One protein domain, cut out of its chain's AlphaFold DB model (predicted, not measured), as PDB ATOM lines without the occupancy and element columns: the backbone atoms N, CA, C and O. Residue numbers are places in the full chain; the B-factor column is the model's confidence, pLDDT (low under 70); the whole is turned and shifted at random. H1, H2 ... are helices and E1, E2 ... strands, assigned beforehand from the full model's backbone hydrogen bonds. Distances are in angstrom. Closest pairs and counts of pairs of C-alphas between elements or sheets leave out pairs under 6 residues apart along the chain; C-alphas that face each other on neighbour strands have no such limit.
ATOM      1  N   THR A  50     305.251 376.091 270.800       58.22
ATOM      2  CA  THR A  50     305.219 377.002 269.654       58.22
ATOM      3  C   THR A  50     306.498 376.917 268.825       58.22
ATOM      4  O   THR A  50     306.417 376.845 267.604       58.22
ATOM      5  N   GLU A  51     307.674 376.855 269.461       59.50
ATOM      6  CA  GLU A  51     308.966 376.692 268.771       59.50
ATOM      7  C   GLU A  51     309.083 375.312 268.109       59.50
ATOM      8  O   GLU A  51     309.505 375.209 266.957       59.50
ATOM      9  N   VAL A  52     308.645 374.249 268.796       61.53
ATOM     10  CA  VAL A  52     308.614 372.888 268.228       61.53
ATOM     11  C   VAL A  52     307.652 372.812 267.039       61.53
ATOM     12  O   VAL A  52     307.989 372.231 266.006       61.53
ATOM     13  N   ALA A  53     306.471 373.429 267.147       62.34
ATOM     14  CA  ALA A  53     305.528 373.521 266.037       62.34
ATOM     15  C   ALA A  53     306.130 374.305 264.859       62.34
ATOM     16  O   ALA A  53     306.078 373.824 263.728       62.34
ATOM     17  N   LEU A  54     306.753 375.458 265.122       65.12
ATOM     18  CA  LEU A  54     307.406 376.305 264.122       65.12
ATOM     19  C   LEU A  54     308.501 375.538 263.359       65.12
ATOM     20  O   LEU A  54     308.540 375.584 262.128       65.12
ATOM     21  N   TYR A  55     309.326 374.762 264.071       72.19
ATOM     22  CA  TYR A  55     310.358 373.897 263.488       72.19
ATOM     23  C   TYR A  55     309.780 372.790 262.600       72.19
ATOM     24  O   TYR A  55     310.230 372.607 261.467       72.19
ATOM     25  N   SER A  56     308.744 372.092 263.072       67.69
ATOM     26  CA  SER A  56     308.087 371.016 262.316       67.69
ATOM     27  C   SER A  56     307.389 371.545 261.046       67.69
ATOM     28  O   SER A  56     307.509 370.951 259.968       67.69
ATOM     29  N   HIS A  57     306.757 372.726 261.111       72.94
ATOM     30  CA  HIS A  57     306.166 373.384 259.937       72.94
ATOM     31  C   HIS A  57     307.235 373.847 258.937       72.94
ATOM     32  O   HIS A  57     307.075 373.623 257.735       72.94
ATOM     33  N   ALA A  58     308.343 374.432 259.408       77.94
ATOM     34  CA  ALA A  58     309.457 374.840 258.551       77.94
ATOM     35  C   ALA A  58     310.078 373.646 257.806       77.94
ATOM     36  O   ALA A  58     310.284 373.726 256.594       77.94
ATOM     37  N   HIS A  59     310.302 372.516 258.486       77.12
ATOM     38  CA  HIS A  59     310.788 371.278 257.856       77.12
ATOM     39  C   HIS A  59     309.792 370.672 256.872       77.12
ATOM     40  O   HIS A  59     310.181 370.251 255.783       77.12
ATOM     41  N   THR A  60     308.501 370.680 257.203       75.06
ATOM     42  CA  THR A  60     307.449 370.213 256.290       75.06
ATOM     43  C   THR A  60     307.406 371.063 255.018       75.06
ATOM     44  O   THR A  60     307.388 370.520 253.911       75.06
ATOM     45  N   LEU A  61     307.472 372.391 255.149       81.38
ATOM     46  CA  LEU A  61     307.539 373.318 254.017       81.38
ATOM     47  C   LEU A  61     308.812 373.102 253.181       81.38
ATOM     48  O   LEU A  61     308.744 373.056 251.951       81.38
ATOM     49  N   ALA A  62     309.958 372.914 253.836       85.12
ATOM     50  CA  ALA A  62     311.236 372.652 253.184       85.12
ATOM     51  C   ALA A  62     311.235 371.336 252.394       85.12
ATOM     52  O   ALA A  62     311.648 371.325 251.234       85.12
ATOM     53  N   HIS A  63     310.692 370.255 252.963       81.12
ATOM     54  CA  HIS A  63     310.521 368.981 252.268       81.12
ATOM     55  C   HIS A  63     309.537 369.088 251.095       81.12
ATOM     56  O   HIS A  63     309.831 368.600 250.006       81.12
ATOM     57  N   LEU A  64     308.400 369.777 251.253       78.56
ATOM     58  CA  LEU A  64     307.459 369.984 250.146       78.56
ATOM     59  C   LEU A  64     308.104 370.738 248.980       78.56
ATOM     60  O   LEU A  64     307.885 370.377 247.821       78.56
ATOM     61  N   LEU A  65     308.892 371.779 249.256       84.00
ATOM     62  CA  LEU A  65     309.565 372.571 248.227       84.00
ATOM     63  C   LEU A  65     310.769 371.833 247.613       84.00
ATOM     64  O   LEU A  65     310.888 371.827 246.386       84.00
ATOM     65  N   PHE A  66     311.584 371.163 248.434       86.06
ATOM     66  CA  PHE A  66     312.868 370.545 248.075       86.06
ATOM     67  C   PHE A  66     312.985 369.089 248.591       86.06
ATOM     68  O   PHE A  66     313.854 368.782 249.412       86.06
ATOM     69  N   PRO A  67     312.161 368.143 248.093       78.38
ATOM     70  CA  PRO A  67     312.006 366.807 248.689       78.38
ATOM     71  C   PRO A  67     313.237 365.894 248.592       78.38
ATOM     72  O   PRO A  67     313.279 364.865 249.259       78.38
ATOM     73  N   ARG A  68     314.236 366.249 247.769       74.44
ATOM     74  CA  ARG A  68     315.539 365.560 247.718       74.44
ATOM     75  C   ARG A  68     316.557 366.113 248.716       74.44
ATOM     76  O   ARG A  68     317.521 365.428 249.021       74.44
ATOM     77  N   ASN A  69     316.368 367.341 249.200       80.69
ATOM     78  CA  ASN A  69     317.331 368.024 250.066       80.69
ATOM     79  C   ASN A  69     316.899 368.057 251.534       80.69
ATOM     80  O   ASN A  69     317.726 368.370 252.379       80.69
ATOM     81  N   PHE A  70     315.655 367.695 251.848       72.56
ATOM     82  CA  PHE A  70     315.183 367.502 253.220       72.56
ATOM     83  C   PHE A  70     314.528 366.136 253.349       72.56
ATOM     84  O   PHE A  70     313.698 365.752 252.518       72.56
ATOM     85  N   VAL A  71     314.882 365.416 254.412       65.19
ATOM     86  CA  VAL A  71     314.223 364.160 254.777       65.19
ATOM     87  C   VAL A  71     312.743 364.441 255.034       65.19
ATOM     88  O   VAL A  71     312.394 365.468 255.615       65.19
ATOM     89  N   LYS A  72     311.859 363.535 254.605       52.16
ATOM     90  CA  LYS A  72     310.437 363.621 254.949       52.16
ATOM     91  C   LYS A  72     310.295 363.588 256.482       52.16
ATOM     92  O   LYS A  72     310.829 362.649 257.077       52.16
ATOM     93  N   PRO A  73     309.595 364.545 257.121       48.50
ATOM     94  CA  PRO A  73     309.405 364.532 258.570       48.50
ATOM     95  C   PRO A  73     308.832 363.194 259.056       48.50
ATOM     96  O   PRO A  73     307.831 362.700 258.524       48.50
ATOM     97  N   ILE A  74     309.486 362.594 260.053       38.69
ATOM     98  CA  ILE A  74     309.058 361.338 260.676       38.69
ATOM     99  C   ILE A  74     308.178 361.715 261.869       38.69
ATOM    100  O   ILE A  74     308.675 361.974 262.962       38.69
ATOM    101  N   ALA A  75     306.875 361.797 261.592       33.31
ATOM    102  CA  ALA A  75     305.886 362.552 262.356       33.31
ATOM    103  C   ALA A  75     305.973 362.441 263.890       33.31
ATOM    104  O   ALA A  75     306.159 361.362 264.462       33.31
ATOM    105  N   SER A  76     305.704 363.564 264.565       27.22
ATOM    106  CA  SER A  76     305.623 363.630 266.018       27.22
ATOM    107  C   SER A  76     304.301 364.184 266.549       27.22
ATOM    108  O   SER A  76     303.860 365.268 266.183       27.22
ATOM    109  N   ALA A  77     303.679 363.449 267.474       25.27
ATOM    110  CA  ALA A  77     302.472 363.891 268.163       25.27
ATOM    111  C   ALA A  77     302.456 363.382 269.607       25.27
ATOM    112  O   ALA A  77     302.514 362.180 269.853       25.27
ATOM    113  N   ASP A  91     314.306 347.464 258.125       38.91
ATOM    114  CA  ASP A  91     314.817 346.117 257.886       38.91
ATOM    115  C   ASP A  91     316.213 345.915 258.503       38.91
ATOM    116  O   ASP A  91     316.958 346.862 258.783       38.91
ATOM    117  N   GLU A  92     316.576 344.657 258.761       39.69
ATOM    118  CA  GLU A  92     317.821 344.340 259.472       39.69
ATOM    119  C   GLU A  92     319.068 344.776 258.676       39.69
ATOM    120  O   GLU A  92     320.101 345.079 259.272       39.69
ATOM    121  N   ALA A  93     318.960 344.916 257.348       41.03
ATOM    122  CA  ALA A  93     320.008 345.464 256.487       41.03
ATOM    123  C   ALA A  93     320.219 346.971 256.728       41.03
ATOM    124  O   ALA A  93     321.342 347.415 256.965       41.03
ATOM    125  N   SER A  94     319.143 347.758 256.748       39.59
ATOM    126  CA  SER A  94     319.163 349.195 257.047       39.59
ATOM    127  C   SER A  94     319.583 349.454 258.492       39.59
ATOM    128  O   SER A  94     320.368 350.366 258.765       39.59
ATOM    129  N   ARG A  95     319.123 348.612 259.427       39.22
ATOM    130  CA  ARG A  95     319.552 348.636 260.828       39.22
ATOM    131  C   ARG A  95     321.050 348.367 260.941       39.22
ATOM    132  O   ARG A  95     321.735 349.137 261.608       39.22
ATOM    133  N   THR A  96     321.556 347.331 260.273       40.50
ATOM    134  CA  THR A  96     322.988 347.000 260.223       40.50
ATOM    135  C   THR A  96     323.798 348.140 259.611       40.50
ATOM    136  O   THR A  96     324.749 348.588 260.237       40.50
ATOM    137  N   GLY A  97     323.371 348.719 258.485       40.16
ATOM    138  CA  GLY A  97     324.054 349.855 257.852       40.16
ATOM    139  C   GLY A  97     324.162 351.096 258.750       40.16
ATOM    140  O   GLY A  97     325.231 351.699 258.851       40.16
ATOM    141  N   ILE A  98     323.087 351.448 259.467       39.91
ATOM    142  CA  ILE A  98     323.098 352.522 260.477       39.91
ATOM    143  C   ILE A  98     324.026 352.151 261.642       39.91
ATOM    144  O   ILE A  98     324.834 352.963 262.096       39.91
ATOM    145  N   ILE A  99     323.923 350.918 262.136       39.66
ATOM    146  CA  ILE A  99     324.732 350.424 263.246       39.66
ATOM    147  C   ILE A  99     326.221 350.414 262.888       39.66
ATOM    148  O   ILE A  99     327.014 350.807 263.735       39.66
ATOM    149  N   ASP A 100     326.610 350.033 261.676       40.16
ATOM    150  CA  ASP A 100     328.006 349.946 261.239       40.16
ATOM    151  C   ASP A 100     328.613 351.318 260.952       40.16
ATOM    152  O   ASP A 100     329.750 351.574 261.366       40.16
ATOM    153  N   PHE A 101     327.831 352.236 260.366       38.12
ATOM    154  CA  PHE A 101     328.182 353.657 260.262       38.12
ATOM    155  C   PHE A 101     328.595 354.220 261.629       38.12
ATOM    156  O   PHE A 101     329.638 354.867 261.743       38.12
ATOM    157  N   TYR A 102     327.839 353.894 262.685       36.81
ATOM    158  CA  TYR A 102     328.156 354.336 264.041       36.81
ATOM    159  C   TYR A 102     329.142 353.439 264.801       36.81
ATOM    160  O   TYR A 102     329.856 353.970 265.645       36.81
ATOM    161  N   LYS A 103     329.212 352.120 264.575       37.06
ATOM    162  CA  LYS A 103     330.078 351.185 265.329       37.06
ATOM    163  C   LYS A 103     331.544 351.327 264.964       37.06
ATOM    164  O   LYS A 103     332.379 351.188 265.858       37.06
ATOM    165  N   THR A 104     331.872 351.607 263.701       38.00
ATOM    166  CA  THR A 104     333.264 351.867 263.327       38.00
ATOM    167  C   THR A 104     333.744 353.147 264.000       38.00
ATOM    168  O   THR A 104     333.475 354.249 263.530       38.00
ATOM    169  N   SER A 105     334.474 352.997 265.105       46.72
ATOM    170  CA  SER A 105     335.369 354.033 265.614       46.72
ATOM    171  C   SER A 105     336.239 354.528 264.465       46.72
ATOM    172  O   SER A 105     336.896 353.704 263.837       46.72
ATOM    173  N   ARG A 106     336.218 355.837 264.195       48.53
ATOM    174  CA  ARG A 106     337.226 356.574 263.418       48.53
ATOM    175  C   ARG A 106     336.878 358.061 263.446       48.53
ATOM    176  O   ARG A 106     335.964 358.500 262.755       48.53
ATOM    177  N   TRP A 107     337.649 358.829 264.212       44.06
ATOM    178  CA  TRP A 107     337.751 360.285 264.054       44.06
ATOM    179  C   TRP A 107     338.029 360.638 262.581       44.06
ATOM    180  O   TRP A 107     337.356 361.490 262.019       44.06
ATOM    181  N   GLU A 108     338.864 359.841 261.907       41.72
ATOM    182  CA  GLU A 108     339.092 359.850 260.453       41.72
ATOM    183  C   GLU A 108     337.814 359.771 259.599       41.72
ATOM    184  O   GLU A 108     337.738 360.423 258.571       41.72
ATOM    185  N   LYS A 109     336.779 359.005 259.981       48.78
ATOM    186  CA  LYS A 109     335.521 358.944 259.211       48.78
ATOM    187  C   LYS A 109     334.720 360.236 259.367       48.78
ATOM    188  O   LYS A 109     334.071 360.657 258.415       48.78
ATOM    189  N   TYR A 110     334.778 360.857 260.545       52.22
ATOM    190  CA  TYR A 110     334.189 362.174 260.781       52.22
ATOM    191  C   TYR A 110     334.970 363.281 260.055       52.22
ATOM    192  O   TYR A 110     334.339 364.147 259.455       52.22
ATOM    193  N   LEU A 111     336.308 363.219 260.044       54.47
ATOM    194  CA  LEU A 111     337.162 364.105 259.248       54.47
ATOM    195  C   LEU A 111     336.881 363.934 257.753       54.47
ATOM    196  O   LEU A 111     336.400 364.871 257.140       54.47
ATOM    197  N   ASN A 112     336.991 362.725 257.197       59.88
ATOM    198  CA  ASN A 112     336.711 362.461 255.782       59.88
ATOM    199  C   ASN A 112     335.288 362.883 255.363       59.88
ATOM    200  O   ASN A 112     335.079 363.307 254.230       59.88
ATOM    201  N   HIS A 113     334.289 362.771 256.252       59.97
ATOM    202  CA  HIS A 113     332.930 363.279 256.009       59.97
ATOM    203  C   HIS A 113     332.862 364.814 256.060       59.97
ATOM    204  O   HIS A 113     332.192 365.426 255.234       59.97
ATOM    205  N   THR A 114     333.588 365.434 256.990       61.16
ATOM    206  CA  THR A 114     333.736 366.892 257.119       61.16
ATOM    207  C   THR A 114     334.443 367.488 255.902       61.16
ATOM    208  O   THR A 114     333.912 368.407 255.278       61.16
ATOM    209  N   ASP A 115     335.566 366.905 255.493       71.25
ATOM    210  CA  ASP A 115     336.334 367.282 254.309       71.25
ATOM    211  C   ASP A 115     335.497 367.088 253.044       71.25
ATOM    212  O   ASP A 115     335.418 367.992 252.215       71.25
ATOM    213  N   ARG A 116     334.768 365.967 252.922       74.19
ATOM    214  CA  ARG A 116     333.798 365.734 251.835       74.19
ATOM    215  C   ARG A 116     332.672 366.771 251.809       74.19
ATOM    216  O   ARG A 116     332.112 367.009 250.744       74.19
ATOM    217  N   ILE A 117     332.293 367.358 252.939       68.25
ATOM    218  CA  ILE A 117     331.253 368.391 252.988       68.25
ATOM    219  C   ILE A 117     331.804 369.752 252.569       68.25
ATOM    220  O   ILE A 117     331.168 370.423 251.762       68.25
ATOM    221  N   TYR A 118     332.987 370.136 253.055       80.31
ATOM    222  CA  TYR A 118     333.596 371.421 252.704       80.31
ATOM    223  C   TYR A 118     334.190 371.456 251.286       80.31
ATOM    224  O   TYR A 118     334.184 372.512 250.662       80.31
ATOM    225  N   SER A 119     334.646 370.319 250.749       84.38
ATOM    226  CA  SER A 119     335.171 370.206 249.375       84.38
ATOM    227  C   SER A 119     334.105 369.984 248.296       84.38
ATOM    228  O   SER A 119     334.423 370.019 247.110       84.38
ATOM    229  N   ASN A 120     332.843 369.737 248.663       84.56
ATOM    230  CA  ASN A 120     331.790 369.433 247.697       84.56
ATOM    231  C   ASN A 120     330.958 370.675 247.365       84.56
ATOM    232  O   ASN A 120     330.039 371.041 248.102       84.56
ATOM    233  N   ASP A 121     331.232 371.268 246.199       92.25
ATOM    234  CA  ASP A 121     330.526 372.442 245.677       92.25
ATOM    235  C   ASP A 121     328.994 372.294 245.710       92.25
ATOM    236  O   ASP A 121     328.301 373.258 246.033       92.25
ATOM    237  N   LYS A 122     328.440 371.083 245.508       89.12
ATOM    238  CA  LYS A 122     326.983 370.864 245.586       89.12
ATOM    239  C   LYS A 122     326.399 371.256 246.942       89.12
ATOM    240  O   LYS A 122     325.255 371.699 246.989       89.12
ATOM    241  N   VAL A 123     327.139 371.084 248.042       82.56
ATOM    242  CA  VAL A 123     326.686 371.480 249.386       82.56
ATOM    243  C   VAL A 123     326.536 372.997 249.456       82.56
ATOM    244  O   VAL A 123     325.476 373.489 249.855       82.56
ATOM    245  N   ARG A 124     327.568 373.735 249.026       89.62
ATOM    246  CA  ARG A 124     327.576 375.203 248.988       89.62
ATOM    247  C   ARG A 124     326.476 375.722 248.068       89.62
ATOM    248  O   ARG A 124     325.631 376.502 248.500       89.62
ATOM    249  N   ASP A 125     326.440 375.242 246.832       92.69
ATOM    250  CA  ASP A 125     325.532 375.729 245.797       92.69
ATOM    251  C   ASP A 125     324.068 375.421 246.152       92.69
ATOM    252  O   ASP A 125     323.182 376.260 245.962       92.69
ATOM    253  N   ARG A 126     323.797 374.257 246.767       92.56
ATOM    254  CA  ARG A 126     322.462 373.938 247.291       92.56
ATOM    255  C   ARG A 126     322.098 374.809 248.489       92.56
ATOM    256  O   ARG A 126     320.969 375.288 248.534       92.56
ATOM    257  N   SER A 127     323.022 375.054 249.419       87.75
ATOM    258  CA  SER A 127     322.800 375.965 250.553       87.75
ATOM    259  C   SER A 127     322.473 377.391 250.079       87.75
ATOM    260  O   SER A 127     321.519 378.002 250.563       87.75
ATOM    261  N   ILE A 128     323.169 377.888 249.048       90.38
ATOM    262  CA  ILE A 128     322.877 379.179 248.402       90.38
ATOM    263  C   ILE A 128     321.483 379.173 247.759       90.38
ATOM    264  O   ILE A 128     320.704 380.098 247.993       90.38
ATOM    265  N   ALA A 129     321.130 378.138 246.992       93.31
ATOM    266  CA  ALA A 129     319.813 378.030 246.361       93.31
ATOM    267  C   ALA A 129     318.663 377.970 247.390       93.31
ATOM    268  O   ALA A 129     317.609 378.572 247.181       93.31
ATOM    269  N   LEU A 130     318.876 377.288 248.520       93.81
ATOM    270  CA  LEU A 130     317.933 377.244 249.640       93.81
ATOM    271  C   LEU A 130     317.816 378.613 250.330       93.81
ATOM    272  O   LEU A 130     316.697 379.094 250.516       93.81
ATOM    273  N   ARG A 131     318.938 379.299 250.600       91.75
ATOM    274  CA  ARG A 131     318.956 380.672 251.147       91.75
ATOM    275  C   ARG A 131     318.197 381.644 250.237       91.75
ATOM    276  O   ARG A 131     317.374 382.413 250.723       91.75
ATOM    277  N   GLN A 132     318.392 381.567 248.918       91.88
ATOM    278  CA  GLN A 132     317.648 382.368 247.930       91.88
ATOM    279  C   GLN A 132     316.137 382.075 247.924       91.88
ATOM    280  O   GLN A 132     315.339 382.966 247.629       91.88
ATOM    281  N   ALA A 133     315.732 380.849 248.268       92.75
ATOM    282  CA  ALA A 133     314.333 380.473 248.458       92.75
ATOM    283  C   ALA A 133     313.767 380.857 249.841       92.75
ATOM    284  O   ALA A 133     312.564 380.730 250.052       92.75
ATOM    285  N   GLY A 134     314.604 381.334 250.769       92.38
ATOM    286  CA  GLY A 134     314.213 381.699 252.132       92.38
ATOM    287  C   GLY A 134     314.356 380.589 253.174       92.38
ATOM    288  O   GLY A 134     313.732 380.695 254.226       92.38
ATOM    289  N   ILE A 135     315.148 379.545 252.910       90.50
ATOM    290  CA  ILE A 135     315.448 378.468 253.864       90.50
ATOM    291  C   ILE A 135     316.940 378.492 254.185       90.50
ATOM    292  O   ILE A 135     317.775 378.230 253.323       90.50
ATOM    293  N   PHE A 136     317.283 378.773 255.437       85.62
ATOM    294  CA  PHE A 136     318.658 378.786 255.914       85.62
ATOM    295  C   PHE A 136     318.919 377.467 256.633       85.62
ATOM    296  O   PHE A 136     318.266 377.144 257.623       85.62
ATOM    297  N   VAL A 137     319.864 376.684 256.127       78.88
ATOM    298  CA  VAL A 137     320.237 375.379 256.690       78.88
ATOM    299  C   VAL A 137     321.426 375.519 257.632       78.88
ATOM    300  O   VAL A 137     322.296 376.361 257.419       78.88
ATOM    301  N   ASN A 138     321.491 374.683 258.670       72.38
ATOM    302  CA  ASN A 138     322.686 374.623 259.506       72.38
ATOM    303  C   ASN A 138     323.764 373.800 258.784       72.38
ATOM    304  O   ASN A 138     323.690 372.574 258.745       72.38
ATOM    305  N   THR A 139     324.769 374.477 258.227       67.88
ATOM    306  CA  THR A 139     325.819 373.883 257.379       67.88
ATOM    307  C   THR A 139     326.885 373.079 258.132       67.88
ATOM    308  O   THR A 139     327.830 372.593 257.513       67.88
ATOM    309  N   LYS A 140     326.756 372.889 259.455       63.38
ATOM    310  CA  LYS A 140     327.674 372.029 260.220       63.38
ATOM    311  C   LYS A 140     327.676 370.592 259.664       63.38
ATOM    312  O   LYS A 140     326.594 370.041 259.460       63.38
ATOM    313  N   PRO A 141     328.841 369.924 259.531       59.84
ATOM    314  CA  PRO A 141     328.945 368.602 258.901       59.84
ATOM    315  C   PRO A 141     328.018 367.510 259.459       59.84
ATOM    316  O   PRO A 141     327.538 366.652 258.724       59.84
ATOM    317  N   MET A 142     327.717 367.567 260.760       57.12
ATOM    318  CA  MET A 142     326.785 366.661 261.451       57.12
ATOM    319  C   MET A 142     325.321 366.755 260.979       57.12
ATOM    320  O   MET A 142     324.531 365.861 261.265       57.12
ATOM    321  N   ASN A 143     324.954 367.831 260.279       57.84
ATOM    322  CA  ASN A 143     323.597 368.109 259.810       57.84
ATOM    323  C   ASN A 143     323.423 367.888 258.304       57.84
ATOM    324  O   ASN A 143     322.348 368.171 257.775       57.84
ATOM    325  N   ILE A 144     324.467 367.416 257.620       62.97
ATOM    326  CA  ILE A 144     324.459 367.179 256.180       62.97
ATOM    327  C   ILE A 144     324.789 365.709 255.925       62.97
ATOM    328  O   ILE A 144     325.811 365.187 256.374       62.97
ATOM    329  N   GLY A 145     323.912 365.046 255.183       64.81
ATOM    330  CA  GLY A 145     324.147 363.744 254.577       64.81
ATOM    331  C   GLY A 145     324.186 363.844 253.056       64.81
ATOM    332  O   GLY A 145     324.042 364.919 252.475       64.81
ATOM    333  N   PHE A 146     324.329 362.693 252.409       69.38
ATOM    334  CA  PHE A 146     324.188 362.553 250.963       69.38
ATOM    335  C   PHE A 146     323.203 361.426 250.659       69.38
ATOM    336  O   PHE A 146     323.195 360.413 251.363       69.38
ATOM    337  N   ASP A 147     322.376 361.594 249.629       63.62
ATOM    338  CA  ASP A 147     321.488 360.534 249.152       63.62
ATOM    339  C   ASP A 147     322.240 359.480 248.307       63.62
ATOM    340  O   ASP A 147     323.459 359.540 248.117       63.62
ATOM    341  N   LYS A 148     321.503 358.493 247.778       63.31
ATOM    342  CA  LYS A 148     322.066 357.400 246.964       63.31
ATOM    343  C   LYS A 148     322.715 357.858 245.648       63.31
ATOM    344  O   LYS A 148     323.470 357.083 245.074       63.31
ATOM    345  N   ILE A 149     322.430 359.074 245.172       66.81
ATOM    346  CA  ILE A 149     323.015 359.664 243.954       66.81
ATOM    347  C   ILE A 149     324.000 360.805 244.271       66.81
ATOM    348  O   ILE A 149     324.472 361.496 243.368       66.81
ATOM    349  N   GLY A 150     324.342 360.997 245.549       64.50
ATOM    350  CA  GLY A 150     325.312 361.992 245.997       64.50
ATOM    351  C   GLY A 150     324.783 363.428 246.060       64.50
ATOM    352  O   GLY A 150     325.596 364.353 246.096       64.50
ATOM    353  N   GLU A 151     323.465 363.646 246.071       76.31
ATOM    354  CA  GLU A 151     322.890 364.966 246.357       76.31
ATOM    355  C   GLU A 151     322.902 365.255 247.870       76.31
ATOM    356  O   GLU A 151     322.666 364.342 248.666       76.31
ATOM    357  N   PRO A 152     323.164 366.506 248.295       76.88
ATOM    358  CA  PRO A 152     323.204 366.865 249.709       76.88
ATOM    359  C   PRO A 152     321.805 366.892 250.337       76.88
ATOM    360  O   PRO A 152     320.863 367.473 249.786       76.88
ATOM    361  N   VAL A 153     321.704 366.308 251.530       74.94
ATOM    362  CA  VAL A 153     320.496 366.243 252.362       74.94
ATOM    363  C   VAL A 153     320.764 366.974 253.673       74.94
ATOM    364  O   VAL A 153     321.727 366.655 254.361       74.94
ATOM    365  N   PHE A 154     319.910 367.925 254.037       74.56
ATOM    366  CA  PHE A 154     320.015 368.728 255.251       74.56
ATOM    367  C   PHE A 154     319.026 368.225 256.308       74.56
ATOM    368  O   PHE A 154     317.840 368.035 256.035       74.56
ATOM    369  N   PHE A 155     319.519 368.022 257.529       62.19
ATOM    370  CA  PHE A 155     318.739 367.529 258.670       62.19
ATOM    371  C   PHE A 155     318.258 368.647 259.607       62.19
ATOM    372  O   PHE A 155     317.415 368.409 260.468       62.19
ATOM    373  N   GLU A 156     318.770 369.871 259.447       67.56
ATOM    374  CA  GLU A 156     318.430 371.012 260.297       67.56
ATOM    375  C   GLU A 156     318.291 372.311 259.498       67.56
ATOM    376  O   GLU A 156     319.175 372.707 258.732       67.56
ATOM    377  N   ILE A 157     317.180 372.998 259.752       75.19
ATOM    378  CA  ILE A 157     316.928 374.376 259.344       75.19
ATOM    379  C   ILE A 157     317.380 375.266 260.502       75.19
ATOM    380  O   ILE A 157     316.923 375.085 261.627       75.19
ATOM    381  N   ALA A 158     318.280 376.206 260.224       69.62
ATOM    382  CA  ALA A 158     318.703 377.224 261.178       69.62
ATOM    383  C   ALA A 158     317.619 378.301 261.340       69.62
ATOM    384  O   ALA A 158     317.270 378.655 262.461       69.62
ATOM    385  N   CYS A 159     317.060 378.780 260.225       80.00
ATOM    386  CA  CYS A 159     315.899 379.669 260.198       80.00
ATOM    387  C   CYS A 159     315.227 379.682 258.813       80.00
ATOM    388  O   CYS A 159     315.746 379.148 257.829       80.00
ATOM    389  N   VAL A 160     314.057 380.307 258.725       84.94
ATOM    390  CA  VAL A 160     313.348 380.607 257.479       84.94
ATOM    391  C   VAL A 160     313.042 382.099 257.385       84.94
ATOM    392  O   VAL A 160     312.765 382.742 258.391       84.94
ATOM    393  N   SER A 161     313.041 382.653 256.173       89.06
ATOM    394  CA  SER A 161     312.565 384.014 255.902       89.06
ATOM    395  C   SER A 161     311.209 383.941 255.194       89.06
ATOM    396  O   SER A 161     311.171 383.651 253.989       89.06
ATOM    397  N   PRO A 162     310.084 384.217 255.887       90.00
ATOM    398  CA  PRO A 162     308.752 384.130 255.295       90.00
ATOM    399  C   PRO A 162     308.591 384.998 254.041       90.00
ATOM    400  O   PRO A 162     308.001 384.573 253.049       90.00
ATOM    401  N   ARG A 163     309.224 386.179 254.030       90.19
ATOM    402  CA  ARG A 163     309.254 387.098 252.882       90.19
ATOM    403  C   ARG A 163     309.889 386.467 251.637       90.19
ATOM    404  O   ARG A 163     309.364 386.635 250.535       90.19
ATOM    405  N   LEU A 164     311.024 385.780 251.791       93.38
ATOM    406  CA  LEU A 164     311.714 385.123 250.675       93.38
ATOM    407  C   LEU A 164     310.958 383.870 250.222       93.38
ATOM    408  O   LEU A 164     310.746 383.707 249.021       93.38
ATOM    409  N   LEU A 165     310.444 383.070 251.163       92.88
ATOM    410  CA  LEU A 165     309.581 381.920 250.874       92.88
ATOM    411  C   LEU A 165     308.335 382.325 250.083       92.88
ATOM    412  O   LEU A 165     308.041 381.711 249.060       92.88
ATOM    413  N   LYS A 166     307.647 383.403 250.478       94.00
ATOM    414  CA  LYS A 166     306.484 383.945 249.759       94.00
ATOM    415  C   LYS A 166     306.832 384.297 248.313       94.00
ATOM    416  O   LYS A 166     306.165 383.826 247.392       94.00
ATOM    417  N   LYS A 167     307.917 385.056 248.105       94.00
ATOM    418  CA  LYS A 167     308.426 385.418 246.768       94.00
ATOM    419  C   LYS A 167     308.794 384.176 245.944       94.00
ATOM    420  O   LYS A 167     308.451 384.101 244.763       94.00
ATOM    421  N   TYR A 168     309.453 383.191 246.555       94.94
ATOM    422  CA  TYR A 168     309.837 381.939 245.905       94.94
ATOM    423  C   TYR A 168     308.612 381.113 245.495       94.94
ATOM    424  O   TYR A 168     308.485 380.759 244.325       94.94
ATOM    425  N   ILE A 169     307.670 380.865 246.410       92.75
ATOM    426  CA  ILE A 169     306.436 380.109 246.149       92.75
ATOM    427  C   ILE A 169     305.606 380.788 245.054       92.75
ATOM    428  O   ILE A 169     305.132 380.127 244.129       92.75
ATOM    429  N   GLN A 170     305.476 382.117 245.104       92.50
ATOM    430  CA  GLN A 170     304.767 382.881 244.080       92.50
ATOM    431  C   GLN A 170     305.405 382.731 242.689       92.50
ATOM    432  O   GLN A 170     304.662 382.500 241.736       92.50
ATOM    433  N   LYS A 171     306.743 382.801 242.588       93.19
ATOM    434  CA  LYS A 171     307.505 382.788 241.321       93.19
ATOM    435  C   LYS A 171     307.815 381.391 240.760       93.19
ATOM    436  O   LYS A 171     307.967 381.253 239.549       93.19
ATOM    437  N   LYS A 172     307.994 380.378 241.613       91.81
ATOM    438  CA  LYS A 172     308.540 379.056 241.239       91.81
ATOM    439  C   LYS A 172     307.567 377.892 241.417       91.81
ATOM    440  O   LYS A 172     307.815 376.833 240.849       91.81
ATOM    441  N   VAL A 173     306.471 378.061 242.159       86.38
ATOM    442  CA  VAL A 173     305.423 377.033 242.279       86.38
ATOM    443  C   VAL A 173     304.237 377.428 241.399       86.38
ATOM    444  O   VAL A 173     303.734 378.553 241.485       86.38
ATOM    445  N   GLY A 174     303.803 376.507 240.533       82.69
ATOM    446  CA  GLY A 174     302.776 376.757 239.517       82.69
ATOM    447  C   GLY A 174     301.455 377.263 240.101       82.69
ATOM    448  O   GLY A 174     300.995 376.780 241.142       82.69
ATOM    449  N   ASN A 175     300.846 378.244 239.432       78.94
ATOM    450  CA  ASN A 175     299.534 378.782 239.800       78.94
ATOM    451  C   ASN A 175     298.466 377.674 239.794       78.94
ATOM    452  O   ASN A 175     298.562 376.724 239.025       78.94
ATOM    453  N   GLY A 176     297.487 377.766 240.696       69.12
ATOM    454  CA  GLY A 176     296.414 376.771 240.839       69.12
ATOM    455  C   GLY A 176     296.827 375.401 241.404       69.12
ATOM    456  O   GLY A 176     295.957 374.594 241.711       69.12
ATOM    457  N   THR A 177     298.122 375.110 241.585       80.44
ATOM    458  CA  THR A 177     298.553 373.785 242.063       80.44
ATOM    459  C   THR A 177     298.233 373.555 243.545       80.44
ATOM    460  O   THR A 177     298.429 374.439 244.383       80.44
ATOM    461  N   LEU A 178     297.843 372.320 243.892       71.56
ATOM    462  CA  LEU A 178     297.669 371.876 245.285       71.56
ATOM    463  C   LEU A 178     298.928 372.146 246.126       71.56
ATOM    464  O   LEU A 178     298.828 372.649 247.243       71.56
ATOM    465  N   LYS A 179     300.114 371.910 245.547       72.94
ATOM    466  CA  LYS A 179     301.404 372.233 246.168       72.94
ATOM    467  C   LYS A 179     301.503 373.717 246.537       72.94
ATOM    468  O   LYS A 179     301.905 374.021 247.655       72.94
ATOM    469  N   LYS A 180     301.105 374.646 245.654       77.38
ATOM    470  CA  LYS A 180     301.113 376.089 245.963       77.38
ATOM    471  C   LYS A 180     300.207 376.400 247.150       77.38
ATOM    472  O   LYS A 180     300.676 377.048 248.081       77.38
ATOM    473  N   LYS A 181     298.975 375.877 247.153       71.69
ATOM    474  CA  LYS A 181     298.024 376.028 248.267       71.69
ATOM    475  C   LYS A 181     298.637 375.551 249.592       71.69
ATOM    476  O   LYS A 181     298.814 376.366 250.489       71.69
ATOM    477  N   GLN A 182     299.090 374.297 249.657       75.38
ATOM    478  CA  GLN A 182     299.713 373.709 250.852       75.38
ATOM    479  C   GLN A 182     300.932 374.506 251.344       75.38
ATOM    480  O   GLN A 182     301.079 374.756 252.537       75.38
ATOM    481  N   THR A 183     301.813 374.937 250.433       78.69
ATOM    482  CA  THR A 183     303.014 375.707 250.810       78.69
ATOM    483  C   THR A 183     302.687 377.117 251.313       78.69
ATOM    484  O   THR A 183     303.384 377.612 252.193       78.69
ATOM    485  N   MET A 184     301.621 377.749 250.809       80.31
ATOM    486  CA  MET A 184     301.143 379.049 251.297       80.31
ATOM    487  C   MET A 184     300.405 378.931 252.638       80.31
ATOM    488  O   MET A 184     300.568 379.802 253.487       80.31
ATOM    489  N   GLU A 185     299.636 377.860 252.849       77.94
ATOM    490  CA  GLU A 185     298.974 377.562 254.130       77.94
ATOM    491  C   GLU A 185     300.012 377.330 255.237       77.94
ATOM    492  O   GLU A 185     299.988 378.021 256.253       77.94
ATOM    493  N   LEU A 186     300.997 376.452 255.002       77.81
ATOM    494  CA  LEU A 186     302.104 376.218 255.940       77.81
ATOM    495  C   LEU A 186     302.918 377.484 256.224       77.81
ATOM    496  O   LEU A 186     303.339 377.694 257.358       77.81
ATOM    497  N   LEU A 187     303.129 378.340 255.220       83.69
ATOM    498  CA  LEU A 187     303.801 379.623 255.411       83.69
ATOM    499  C   LEU A 187     303.003 380.553 256.343       83.69
ATOM    500  O   LEU A 187     303.592 381.164 257.230       83.69
ATOM    501  N   GLY A 188     301.676 380.611 256.193       77.00
ATOM    502  CA  GLY A 188     300.805 381.378 257.089       77.00
ATOM    503  C   GLY A 188     300.775 380.834 258.523       77.00
ATOM    504  O   GLY A 188     300.714 381.613 259.474       77.00
ATOM    505  N   GLU A 189     300.871 379.512 258.707       76.31
ATOM    506  CA  GLU A 189     301.039 378.905 260.036       76.31
ATOM    507  C   GLU A 189     302.404 379.247 260.657       76.31
ATOM    508  O   GLU A 189     302.462 379.617 261.826       76.31
ATOM    509  N   ILE A 190     303.490 379.212 259.876       78.81
ATOM    510  CA  ILE A 190     304.834 379.642 260.308       78.81
ATOM    511  C   ILE A 190     304.814 381.108 260.766       78.81
ATOM    512  O   ILE A 190     305.297 381.411 261.856       78.81
ATOM    513  N   GLU A 191     304.215 382.012 259.983       84.62
ATOM    514  CA  GLU A 191     304.076 383.433 260.339       84.62
ATOM    515  C   GLU A 191     303.256 383.622 261.633       84.62
ATOM    516  O   GLU A 191     303.642 384.405 262.503       84.62
ATOM    517  N   ARG A 192     302.168 382.860 261.817       79.69
ATOM    518  CA  ARG A 192     301.316 382.928 263.021       79.69
ATOM    519  C   ARG A 192     301.986 382.347 264.269       79.69
ATOM    520  O   ARG A 192     301.818 382.887 265.360       79.69
ATOM    521  N   LEU A 193     302.724 381.246 264.132       73.00
ATOM    522  CA  LEU A 193     303.483 380.631 265.224       73.00
ATOM    523  C   LEU A 193     304.647 381.530 265.651       73.00
ATOM    524  O   LEU A 193     304.875 381.702 266.844       73.00
ATOM    525  N   ALA A 194     305.324 382.178 264.702       79.38
ATOM    526  CA  ALA A 194     306.391 383.130 264.990       79.38
ATOM    527  C   ALA A 194     305.928 384.315 265.851       79.38
ATOM    528  O   ALA A 194     306.608 384.670 266.806       79.38
ATOM    529  N   GLN A 195     304.750 384.880 265.562       84.12
ATOM    530  CA  GLN A 195     304.148 385.964 266.356       84.12
ATOM    531  C   GLN A 195     303.776 385.549 267.789       84.12
ATOM    532  O   GLN A 195     303.602 386.407 268.651       84.12
ATOM    533  N   ARG A 196     303.609 384.244 268.037       74.62
ATOM    534  CA  ARG A 196     303.242 383.673 269.343       74.62
ATOM    535  C   ARG A 196     304.439 383.132 270.120       74.62
ATOM    536  O   ARG A 196     304.314 382.886 271.314       74.62
ATOM    537  N   SER A 197     305.572 382.920 269.454       66.44
ATOM    538  CA  SER A 197     306.804 382.489 270.103       66.44
ATOM    539  C   SER A 197     307.398 383.664 270.887       66.44
ATOM    540  O   SER A 197     307.557 384.747 270.320       66.44
TER     541      SER A 197
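What this domain is: This is residues 50 to 77 and 91 to 197 of the 213 residues of an uncharacterized protein of Candidatus Diapherotrites archaeon CG08_land_8_20_14_0_20_34_12 (UniProt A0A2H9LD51). Three helices, H1, H6 and H5, stand side by side at one end of the domain; two tiny two-stranded ribbons follow toward the other end, first E1 with E4, where E4 packs on H1, then E2 with E3, away from these three helices, and H4 covers E1 and E3. Beyond H4, H3 and H2 form an arm at the other end, where residues 91 to 100 and 102 to 108 stick out. The printed part has 135 residues with six named helices and four named strands, in the order H1 H2 H3 H4 E1 E2 E3 E4 H5 H6; both sheets are antiparallel, and the class is mostly helix. The whole is only just compact, close to loose, with a radius of gyration of the C-alphas of 16.6 A and spans of 48 by 35 by 28 A.

Where its parts are: H1, residues 50 to 65, begins at C-alpha 50 at (305.219, 377.002, 269.654) and is 22.3 A long from first to last C-alpha. Residues 66 to 77 form a long stretch with no named element. After the cut come H2, residues 92 to 103, 15.2 A long, and H3, residues 107 to 118, 16.4 A long. H4, residues 121 to 133, is 18.3 A long and begins at C-alpha 121 at (330.526, 372.442, 245.677). The strands are E1, residues 135 to 137, E2, residues 144 to 146, E3, residues 152 to 154, and E4, residues 157 to 160. H5, residues 162 to 172, is 14.9 A long. H6, residues 178 to 196, is the longest helix at 27.4 A and ends at C-alpha 196 at (303.242, 383.673, 269.343).

How they stand to each other: H1 and H6 touch at a shallow tilt of 22 degrees, opposite ways, with Leu 54 and Ile 190 their closest C-alphas at 5.7 A. H5 and H6 form a helical hairpin; they touch at a shallow tilt of 7 degrees, opposite ways, with the C-alphas of Ile 169 and Lys 180 closest at 6.7 A. H1 and H5 are near each other. The closest C-alphas of H1 and E4 are those of His 59 and Ile 157, 7.0 A apart. E1 and E4 are antiparallel at 162 degrees, with N 136 and O 159 2.9 A apart and N 158 and O 136 2.8 A apart, both within hydrogen-bond range. E3 runs on into E4 across a break of 2 residues, at 77 degrees. E2 and E3 form an antiparallel hairpin at 142 degrees, with N 145 and O 153 within hydrogen-bond range at 2.8 A. The closest C-alphas of H4 and E1, Leu 130 and Phe 136, are 6.5 A apart; those of H4 and E3, Val 123 and Pro 152, are 5.8 A apart. H4 touches H5 with residues 132 to 133 alone, about perpendicular at 79 degrees, with Ala 133 and Tyr 168 closest at 5.4 A between C-alphas. H3 is close to but not clearly touching H4, with the C-alphas of Ile 117 and Val 123 6.6 A apart, at a steep tilt of 57 degrees. H2 touches no helix and is apart from H3. In all six helices every O i to N i+4 pair is within hydrogen-bond range.

The domain as a whole: The two C-alphas farthest apart, those of Ser 105 and Gly 176, are 51.5 A apart, while those of Thr 50 and Ser 197 are 5.7 A apart. Residues 78 to 90 are not printed, and C-alphas 77 and 91 stand 24.0 A apart across this cut, which falls in the link from H1 to H2. Of the links that are printed whole, none is long; E1 to E2 is short and the others are tight. The mean pLDDT of the printed part is 70.5; among the 55 residues under 70 are 71 to 77, 91 to 114 and 139 to 150, and H2 has a mean of 39.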